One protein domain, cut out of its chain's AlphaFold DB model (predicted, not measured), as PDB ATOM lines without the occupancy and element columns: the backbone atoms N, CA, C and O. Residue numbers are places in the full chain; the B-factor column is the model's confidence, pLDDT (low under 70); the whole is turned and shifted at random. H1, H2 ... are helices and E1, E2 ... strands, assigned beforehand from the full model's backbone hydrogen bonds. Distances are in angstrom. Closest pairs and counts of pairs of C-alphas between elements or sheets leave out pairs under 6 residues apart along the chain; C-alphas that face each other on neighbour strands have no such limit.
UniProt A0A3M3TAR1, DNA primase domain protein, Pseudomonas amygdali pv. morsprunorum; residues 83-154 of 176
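What this domain is: This is residues 83 to 154 of the 176 residues of the protein "DNA primase domain protein" of Pseudomonas amygdali pv. morsprunorum (UniProt A0A3M3TAR1). Three crossed helices, H1, H2 and H3, pack together beside a small antiparallel sheet, E1 - E3 - E2; the loop between E2 and E3 reaches away from the helices. The printed part has 72 residues, mixed helices and strands, in the order H1 E1 H2 H3 E2 E3. It is compact, radius of gyration of the C-alphas 12.1 A, spanning 33 by 26 by 19 A.

Where its parts are: H1, residues 83 to 93, starts at C-alpha 83 (27.671, 84.183, 78.226). E1 is 99 to 101, H2 102 to 109, H3 119 to 131, 18.4 A from first to last C-alpha, E2 135 to 138. E3, 150 to 153, ends at C-alpha 153 (24.029, 72.829, 92.774).

How they stand to each other: H1 touches H2, about perpendicular at 79 degrees, closest C-alphas Ile 87 and Ala 109, 5.6 A. H2 and H3 only graze the sheet. Between the antiparallel neighbours E1 and E3, N 100 and O 152 are within hydrogen-bond range at 2.9 A; in the hairpin E2 and E3, N 137 and O 151 are within hydrogen-bond range at 2.8 A. E1, H2 H3, E2 form a split strand-helix-strand unit, E3 between its strands, crossover right-handed. In H1, H2 and H3 every O i to N i+4 pair is within range.

The domain as a whole: The C-alphas farthest apart, Gly 85 and Gly 146, are 34.5 A apart. The printed part has no cut; the link E2 to E3 is long. Residues 95 to 96 and 143 have pLDDT under 70.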
ATOM      1  N   TRP A  83      26.842  84.813  77.197       94.19
ATOM      2  CA  TRP A  83      27.671  84.183  78.226       94.19
ATOM      3  C   TRP A  83      27.289  82.739  78.492       94.19
ATOM      4  O   TRP A  83      28.073  81.999  79.092       94.19
ATOM      5  N   GLU A  84      26.103  82.326  78.060       91.88
ATOM      6  CA  GLU A  84      25.608  80.996  78.335       91.88
ATOM      7  C   GLU A  84      26.492  79.921  77.720       91.88
ATOM      8  O   GLU A  84      26.861  78.989  78.425       91.88
ATOM      9  N   GLY A  85      26.910  80.080  76.462       90.38
ATOM     10  CA  GLY A  85      27.799  79.112  75.817       90.38
ATOM     11  C   GLY A  85      29.132  78.959  76.559       90.38
ATOM     12  O   GLY A  85      29.611  77.848  76.758       90.38
ATOM     13  N   LEU A  86      29.705  80.067  77.046       93.81
ATOM     14  CA  LEU A  86      30.959  80.046  77.810       93.81
ATOM     15  C   LEU A  86      30.792  79.340  79.159       93.81
ATOM     16  O   LEU A  86      31.645  78.547  79.556       93.81
ATOM     17  N   ILE A  87      29.690  79.624  79.857       93.81
ATOM     18  CA  ILE A  87      29.363  78.980  81.129       93.81
ATOM     19  C   ILE A  87      29.088  77.492  80.913       93.81
ATOM     20  O   ILE A  87      29.627  76.683  81.662       93.81
ATOM     21  N   LEU A  88      28.298  77.125  79.904       91.50
ATOM     22  CA  LEU A  88      27.948  75.740  79.601       91.50
ATOM     23  C   LEU A  88      29.193  74.913  79.277       91.50
ATOM     24  O   LEU A  88      29.435  73.916  79.955       91.50
ATOM     25  N   ASN A  89      30.024  75.378  78.339       90.75
ATOM     26  CA  ASN A  89      31.279  74.708  77.985       90.75
ATOM     27  C   ASN A  89      32.161  74.523  79.218       90.75
ATOM     28  O   ASN A  89      32.674  73.435  79.470       90.75
ATOM     29  N   TRP A  90      32.290  75.568  80.041       92.44
ATOM     30  CA  TRP A  90      33.043  75.456  81.279       92.44
ATOM     31  C   TRP A  90      32.432  74.410  82.216       92.44
ATOM     32  O   TRP A  90      33.173  73.568  82.702       92.44
ATOM     33  N   LEU A  91      31.117  74.405  82.451       91.00
ATOM     34  CA  LEU A  91      30.436  73.433  83.321       91.00
ATOM     35  C   LEU A  91      30.538  71.978  82.825       91.00
ATOM     36  O   LEU A  91      30.464  71.064  83.650       91.00
ATOM     37  N   GLU A  92      30.664  71.761  81.515       86.62
ATOM     38  CA  GLU A  92      30.823  70.437  80.898       86.62
ATOM     39  C   GLU A  92      32.274  69.941  80.924       86.62
ATOM     40  O   GLU A  92      32.525  68.786  81.270       86.62
ATOM     41  N   GLU A  93      33.233  70.803  80.586       83.75
ATOM     42  CA  GLU A  93      34.654  70.441  80.493       83.75
ATOM     43  C   GLU A  93      35.335  70.353  81.859       83.75
ATOM     44  O   GLU A  93      36.293  69.599  82.065       83.75
ATOM     45  N   SER A  94      34.879  71.159  82.809       71.94
ATOM     46  CA  SER A  94      35.499  71.219  84.121       71.94
ATOM     47  C   SER A  94      35.078  70.028  84.985       71.94
ATOM     48  O   SER A  94      33.912  69.653  85.085       71.94
ATOM     49  N   GLN A  95      36.040  69.457  85.714       66.44
ATOM     50  CA  GLN A  95      35.766  68.446  86.741       66.44
ATOM     51  C   GLN A  95      35.162  69.065  88.012       66.44
ATOM     52  O   GLN A  95      35.535  68.711  89.132       66.44
ATOM     53  N   ILE A  96      34.245  70.024  87.866       69.38
ATOM     54  CA  ILE A  96      33.521  70.562  89.012       69.38
ATOM     55  C   ILE A  96      32.687  69.423  89.596       69.38
ATOM     56  O   ILE A  96      31.994  68.697  88.872       69.38
ATOM     57  N   GLY A  97      32.739  69.291  90.921       75.38
ATOM     58  CA  GLY A  97      31.904  68.365  91.676       75.38
ATOM     59  C   GLY A  97      30.413  68.722  91.607       75.38
ATOM     60  O   GLY A  97      29.867  69.101  90.572       75.38
ATOM     61  N   GLU A  98      29.706  68.592  92.725       84.94
ATOM     62  CA  GLU A  98      28.256  68.833  92.756       84.94
ATOM     63  C   GLU A  98      27.862  70.315  92.793       84.94
ATOM     64  O   GLU A  98      26.685  70.637  92.627       84.94
ATOM     65  N   THR A  99      28.805  71.226  93.039       89.19
ATOM     66  CA  THR A  99      28.503  72.645  93.254       89.19
ATOM     67  C   THR A  99      29.539  73.567  92.633       89.19
ATOM     68  O   THR A  99      30.727  73.267  92.701       89.19
ATOM     69  N   THR A 100      29.091  74.717  92.135       91.69
ATOM     70  CA  THR A 100      29.935  75.838  91.687       91.69
ATOM     71  C   THR A 100      29.479  77.142  92.337       91.69
ATOM     72  O   THR A 100      28.321  77.277  92.741       91.69
ATOM     73  N   SER A 101      30.363  78.120  92.474       91.69
ATOM     74  CA  SER A 101      30.052  79.438  93.029       91.69
ATOM     75  C   SER A 101      29.946  80.515  91.945       91.69
ATOM     76  O   SER A 101      30.529  80.412  90.870       91.69
ATOM     77  N   GLY A 102      29.242  81.611  92.248       90.19
ATOM     78  CA  GLY A 102      29.185  82.769  91.343       90.19
ATOM     79  C   GLY A 102      30.565  83.358  91.020       90.19
ATOM     80  O   GLY A 102      30.776  83.853  89.921       90.19
ATOM     81  N   ASN A 103      31.513  83.247  91.953       90.25
ATOM     82  CA  ASN A 103      32.878  83.739  91.782       90.25
ATOM     83  C   ASN A 103      33.655  82.918  90.746       90.25
ATOM     84  O   ASN A 103      34.390  83.489  89.948       90.25
ATOM     85  N   GLU A 104      33.488  81.593  90.739       91.00
ATOM     86  CA  GLU A 104      34.110  80.714  89.739       91.00
ATOM     87  C   GLU A 104      33.487  80.933  88.357       91.00
ATOM     88  O   GLU A 104      34.198  80.996  87.358       91.00
ATOM     89  N   LEU A 105      32.171  81.150  88.297       93.50
ATOM     90  CA  LEU A 105      31.486  81.471  87.044       93.50
ATOM     91  C   LEU A 105      31.978  82.805  86.457       93.50
ATOM     92  O   LEU A 105      32.372  82.862  85.297       93.50
ATOM     93  N   LEU A 106      32.021  83.873  87.256       94.88
ATOM     94  CA  LEU A 106      32.473  85.187  86.783       94.88
ATOM     95  C   LEU A 106      33.983  85.213  86.495       94.88
ATOM     96  O   LEU A 106      34.409  85.717  85.459       94.88
ATOM     97  N   GLY A 107      34.800  84.672  87.398       92.94
ATOM     98  CA  GLY A 107      36.257  84.780  87.322       92.94
ATOM     99  C   GLY A 107      36.935  83.707  86.475       92.94
ATOM    100  O   GLY A 107      37.937  83.989  85.828       92.94
ATOM    101  N   THR A 108      36.422  82.476  86.466       91.31
ATOM    102  CA  THR A 108      37.059  81.350  85.764       91.31
ATOM    103  C   THR A 108      36.372  81.054  84.440       91.31
ATOM    104  O   THR A 108      37.058  81.015  83.419       91.31
ATOM    105  N   ALA A 109      35.044  80.896  84.431       92.44
ATOM    106  CA  ALA A 109      34.312  80.605  83.195       92.44
ATOM    107  C   ALA A 109      34.312  81.816  82.249       92.44
ATOM    108  O   ALA A 109      34.679  81.703  81.082       92.44
ATOM    109  N   LEU A 110      33.971  82.997  82.776       94.00
ATOM    110  CA  LEU A 110      33.858  84.230  81.990       94.00
ATOM    111  C   LEU A 110      35.132  85.084  81.970       94.00
ATOM    112  O   LEU A 110      35.215  86.032  81.194       94.00
ATOM    113  N   LYS A 111      36.132  84.751  82.799       93.81
ATOM    114  CA  LYS A 111      37.422  85.465  82.892       93.81
ATOM    115  C   LYS A 111      37.272  86.971  83.143       93.81
ATOM    116  O   LYS A 111      38.080  87.769  82.670       93.81
ATOM    117  N   LEU A 112      36.243  87.363  83.896       92.88
ATOM    118  CA  LEU A 112      35.998  88.752  84.263       92.88
ATOM    119  C   LEU A 112      36.860  89.151  85.456       92.88
ATOM    120  O   LEU A 112      36.921  88.445  86.466       92.88
ATOM    121  N   ASP A 113      37.452  90.338  85.367       92.75
ATOM    122  CA  ASP A 113      38.137  90.959  86.494       92.75
ATOM    123  C   ASP A 113      37.157  91.259  87.642       92.75
ATOM    124  O   ASP A 113      35.999  91.615  87.408       92.75
ATOM    125  N   ALA A 114      37.624  91.147  88.889       90.38
ATOM    126  CA  ALA A 114      36.800  91.342  90.083       90.38
ATOM    127  C   ALA A 114      36.148  92.737  90.154       90.38
ATOM    128  O   ALA A 114      35.060  92.879  90.717       90.38
ATOM    129  N   GLY A 115      36.763  93.760  89.549       91.06
ATOM    130  CA  GLY A 115      36.184  95.100  89.432       91.06
ATOM    131  C   GLY A 115      34.917  95.158  88.571       91.06
ATOM    132  O   GLY A 115      34.124  96.084  88.719       91.06
ATOM    133  N   HIS A 116      34.686  94.152  87.725       90.25
ATOM    134  CA  HIS A 116      33.522  94.045  86.840       90.25
ATOM    135  C   HIS A 116      32.445  93.092  87.377       90.25
ATOM    136  O   HIS A 116      31.526  92.719  86.654       90.25
ATOM    137  N   TRP A 117      32.520  92.681  88.646       92.75
ATOM    138  CA  TRP A 117      31.520  91.799  89.260       92.75
ATOM    139  C   TRP A 117      30.314  92.591  89.774       92.75
ATOM    140  O   TRP A 117      29.896  92.470  90.931       92.75
ATOM    141  N   GLY A 118      29.760  93.430  88.906       93.56
ATOM    142  CA  GLY A 118      28.597  94.241  89.205       93.56
ATOM    143  C   GLY A 118      27.332  93.405  89.391       93.56
ATOM    144  O   GLY A 118      27.258  92.200  89.134       93.56
ATOM    145  N   LYS A 119      26.282  94.077  89.868       92.88
ATOM    146  CA  LYS A 119      24.950  93.475  89.980       92.88
ATOM    147  C   LYS A 119      24.409  92.983  88.622       92.88
ATOM    148  O   LYS A 119      23.829  91.898  88.623       92.88
ATOM    149  N   PRO A 120      24.575  93.702  87.491       92.50
ATOM    150  CA  PRO A 120      24.105  93.226  86.187       92.50
ATOM    151  C   PRO A 120      24.697  91.869  85.795       92.50
ATOM    152  O   PRO A 120      23.956  90.954  85.436       92.50
ATOM    153  N   GLU A 121      26.006  91.703  85.952       94.19
ATOM    154  CA  GLU A 121      26.740  90.489  85.590       94.19
ATOM    155  C   GLU A 121      26.317  89.313  86.475       94.19
ATOM    156  O   GLU A 121      26.032  88.219  85.986       94.19
ATOM    157  N   GLN A 122      26.169  89.556  87.781       92.88
ATOM    158  CA  GLN A 122      25.658  88.554  88.718       92.88
ATOM    159  C   GLN A 122      24.226  88.105  88.380       92.88
ATOM    160  O   GLN A 122      23.903  86.925  88.541       92.88
ATOM    161  N   MET A 123      23.362  89.021  87.925       91.56
ATOM    162  CA  MET A 123      21.993  88.681  87.516       91.56
ATOM    163  C   MET A 123      21.974  87.840  86.239       91.56
ATOM    164  O   MET A 123      21.238  86.854  86.200       91.56
ATOM    165  N   ARG A 124      22.806  88.176  85.242       92.12
ATOM    166  CA  ARG A 124      22.949  87.386  84.005       92.12
ATOM    167  C   ARG A 124      23.395  85.960  84.307       92.12
ATOM    168  O   ARG A 124      22.712  85.014  83.928       92.12
ATOM    169  N   VAL A 125      24.457  85.801  85.104       93.69
ATOM    170  CA  VAL A 125      24.919  84.476  85.558       93.69
ATOM    171  C   VAL A 125      23.807  83.727  86.294       93.69
ATOM    172  O   VAL A 125      23.593  82.544  86.050       93.69
ATOM    173  N   GLY A 126      23.063  84.399  87.175       91.38
ATOM    174  CA  GLY A 126      21.940  83.781  87.881       91.38
ATOM    175  C   GLY A 126      20.835  83.270  86.953       91.38
ATOM    176  O   GLY A 126      20.336  82.166  87.172       91.38
ATOM    177  N   ALA A 127      20.483  84.043  85.923       88.19
ATOM    178  CA  ALA A 127      19.481  83.660  84.929       88.19
ATOM    179  C   ALA A 127      19.940  82.454  84.095       88.19
ATOM    180  O   ALA A 127      19.189  81.488  83.965       88.19
ATOM    181  N   ILE A 128      21.192  82.471  83.625       91.06
ATOM    182  CA  ILE A 128      21.803  81.369  82.869       91.06
ATOM    183  C   ILE A 128      21.811  80.083  83.703       91.06
ATOM    184  O   ILE A 128      21.297  79.055  83.269       91.06
ATOM    185  N   MET A 129      22.321  80.138  84.937       92.00
ATOM    186  CA  MET A 129      22.391  78.955  85.803       92.00
ATOM    187  C   MET A 129      21.004  78.380  86.100       92.00
ATOM    188  O   MET A 129      20.826  77.165  86.082       92.00
ATOM    189  N   HIS A 130      20.008  79.239  86.332       88.00
ATOM    190  CA  HIS A 130      18.630  78.791  86.516       88.00
ATOM    191  C   HIS A 130      18.100  78.061  85.274       88.00
ATOM    192  O   HIS A 130      17.488  77.003  85.410       88.00
ATOM    193  N   ARG A 131      18.350  78.603  84.075       84.12
ATOM    194  CA  ARG A 131      17.917  78.011  82.801       84.12
ATOM    195  C   ARG A 131      18.572  76.653  82.541       84.12
ATOM    196  O   ARG A 131      17.894  75.715  82.146       84.12
ATOM    197  N   LEU A 132      19.855  76.520  82.875       87.75
ATOM    198  CA  LEU A 132      20.590  75.253  82.838       87.75
ATOM    199  C   LEU A 132      20.152  74.259  83.940       87.75
ATOM    200  O   LEU A 132      20.744  73.192  84.089       87.75
ATOM    201  N   GLY A 133      19.151  74.596  84.762       88.38
ATOM    202  CA  GLY A 133      18.631  73.731  85.825       88.38
ATOM    203  C   GLY A 133      19.479  73.705  87.102       88.38
ATOM    204  O   GLY A 133      19.189  72.939  88.026       88.38
ATOM    205  N   TRP A 134      20.507  74.550  87.207       91.62
ATOM    206  CA  TRP A 134      21.345  74.651  88.398       91.62
ATOM    207  C   TRP A 134      20.670  75.512  89.472       91.62
ATOM    208  O   TRP A 134      20.512  76.729  89.340       91.62
ATOM    209  N   LYS A 135      20.298  74.889  90.595       90.81
ATOM    210  CA  LYS A 135      19.533  75.553  91.666       90.81
ATOM    211  C   LYS A 135      20.463  76.202  92.699       90.81
ATOM    212  O   LYS A 135      21.468  75.615  93.103       90.81
ATOM    213  N   ARG A 136      20.122  77.409  93.174       91.81
ATOM    214  CA  ARG A 136      20.854  78.077  94.269       91.81
ATOM    215  C   ARG A 136      20.650  77.330  95.584       91.81
ATOM    216  O   ARG A 136      19.522  77.113  96.014       91.81
ATOM    217  N   ALA A 137      21.747  77.022  96.259       89.56
ATOM    218  CA  ALA A 137      21.779  76.373  97.559       89.56
ATOM    219  C   ALA A 137      22.796  77.056  98.482       89.56
ATOM    220  O   ALA A 137      23.694  77.784  98.051       89.56
ATOM    221  N   ARG A 138      22.659  76.822  99.787       85.88
ATOM    222  CA  ARG A 138      23.700  77.173 100.756       85.88
ATOM    223  C   ARG A 138      24.718  76.042 100.808       85.88
ATOM    224  O   ARG A 138      24.329  74.888 100.972       85.88
ATOM    225  N   SER A 139      26.000  76.380 100.703       82.00
ATOM    226  CA  SER A 139      27.083  75.422 100.904       82.00
ATOM    227  C   SER A 139      27.061  74.872 102.331       82.00
ATOM    228  O   SER A 139      26.505  75.487 103.255       82.00
ATOM    229  N   SER A 140      27.748  73.748 102.534       73.81
ATOM    230  CA  SER A 140      28.168  73.349 103.873       73.81
ATOM    231  C   SER A 140      28.989  74.464 104.523       73.81
ATOM    232  O   SER A 140      29.555  75.334 103.851       73.81
ATOM    233  N   VAL A 141      29.025  74.445 105.854       74.50
ATOM    234  CA  VAL A 141      29.822  75.391 106.632       74.50
ATOM    235  C   VAL A 141      31.284  75.268 106.207       74.50
ATOM    236  O   VAL A 141      31.850  74.175 106.229       74.50
ATOM    237  N   LEU A 142      31.887  76.387 105.808       72.19
ATOM    238  CA  LEU A 142      33.318  76.452 105.542       72.19
ATOM    239  C   LEU A 142      34.063  76.176 106.849       72.19
ATOM    240  O   LEU A 142      33.896  76.900 107.833       72.19
ATOM    241  N   SER A 143      34.894  75.133 106.841       63.09
ATOM    242  CA  SER A 143      35.541  74.571 108.035       63.09
ATOM    243  C   SER A 143      36.337  75.584 108.861       63.09
ATOM    244  O   SER A 143      36.483  75.405 110.064       63.09
ATOM    245  N   LYS A 144      36.834  76.656 108.232       72.25
ATOM    246  CA  LYS A 144      37.654  77.685 108.886       72.25
ATOM    247  C   LYS A 144      36.897  78.943 109.306       72.25
ATOM    248  O   LYS A 144      37.303  79.578 110.270       72.25
ATOM    249  N   SER A 145      35.846  79.340 108.589       75.00
ATOM    250  CA  SER A 145      35.154  80.615 108.842       75.00
ATOM    251  C   SER A 145      33.815  80.452 109.552       75.00
ATOM    252  O   SER A 145      33.263  81.437 110.029       75.00
ATOM    253  N   GLY A 146      33.248  79.242 109.591       77.38
ATOM    254  CA  GLY A 146      31.895  79.032 110.109       77.38
ATOM    255  C   GLY A 146      30.789  79.595 109.202       77.38
ATOM    256  O   GLY A 146      29.606  79.451 109.506       77.38
ATOM    257  N   LEU A 147      31.145  80.213 108.071       78.75
ATOM    258  CA  LEU A 147      30.204  80.856 107.159       78.75
ATOM    259  C   LEU A 147      29.686  79.874 106.102       78.75
ATOM    260  O   LEU A 147      30.359  78.915 105.723       78.75
ATOM    261  N   ARG A 148      28.474  80.141 105.604       78.94
ATOM    262  CA  ARG A 148      27.870  79.428 104.470       78.94
ATOM    263  C   ARG A 148      27.841  80.339 103.251       78.94
ATOM    264  O   ARG A 148      27.258  81.426 103.308       78.94
ATOM    265  N   GLN A 149      28.412  79.882 102.145       84.81
ATOM    266  CA  GLN A 149      28.387  80.608 100.881       84.81
ATOM    267  C   GLN A 149      27.154  80.206 100.062       84.81
ATOM    268  O   GLN A 149      26.588  79.127 100.240       84.81
ATOM    269  N   TRP A 150      26.691  81.099  99.190       89.00
ATOM    270  CA  TRP A 150      25.732  80.732  98.151       89.00
ATOM    271  C   TRP A 150      26.462  80.038  97.002       89.00
ATOM    272  O   TRP A 150      27.429  80.579  96.470       89.00
ATOM    273  N   VAL A 151      25.973  78.862  96.626       92.81
ATOM    274  CA  VAL A 151      26.486  78.051  95.517       92.81
ATOM    275  C   VAL A 151      25.334  77.626  94.614       92.81
ATOM    276  O   VAL A 151      24.172  77.641  95.022       92.81
ATOM    277  N   TYR A 152      25.651  77.246  93.389       93.88
ATOM    278  CA  TYR A 152      24.753  76.583  92.458       93.88
ATOM    279  C   TYR A 152      25.014  75.082  92.524       93.88
ATOM    280  O   TYR A 152      26.163  74.656  92.425       93.88
ATOM    281  N   LYS A 153      23.958  74.291  92.718       92.06
ATOM    282  CA  LYS A 153      24.029  72.829  92.774       92.06
ATOM    283  C   LYS A 153      23.673  72.230  91.415       92.06
ATOM    284  O   LYS A 153      22.658  72.610  90.829       92.06
ATOM    285  N   LYS A 154      24.491  71.277  90.970       91.00
ATOM    286  CA  LYS A 154      24.324  70.507  89.735       91.00
ATOM    287  C   LYS A 154      22.998  69.732  89.766       91.00
ATOM    288  O   LYS A 154      22.696  69.113  90.796       91.00
TER     289      LYS A 154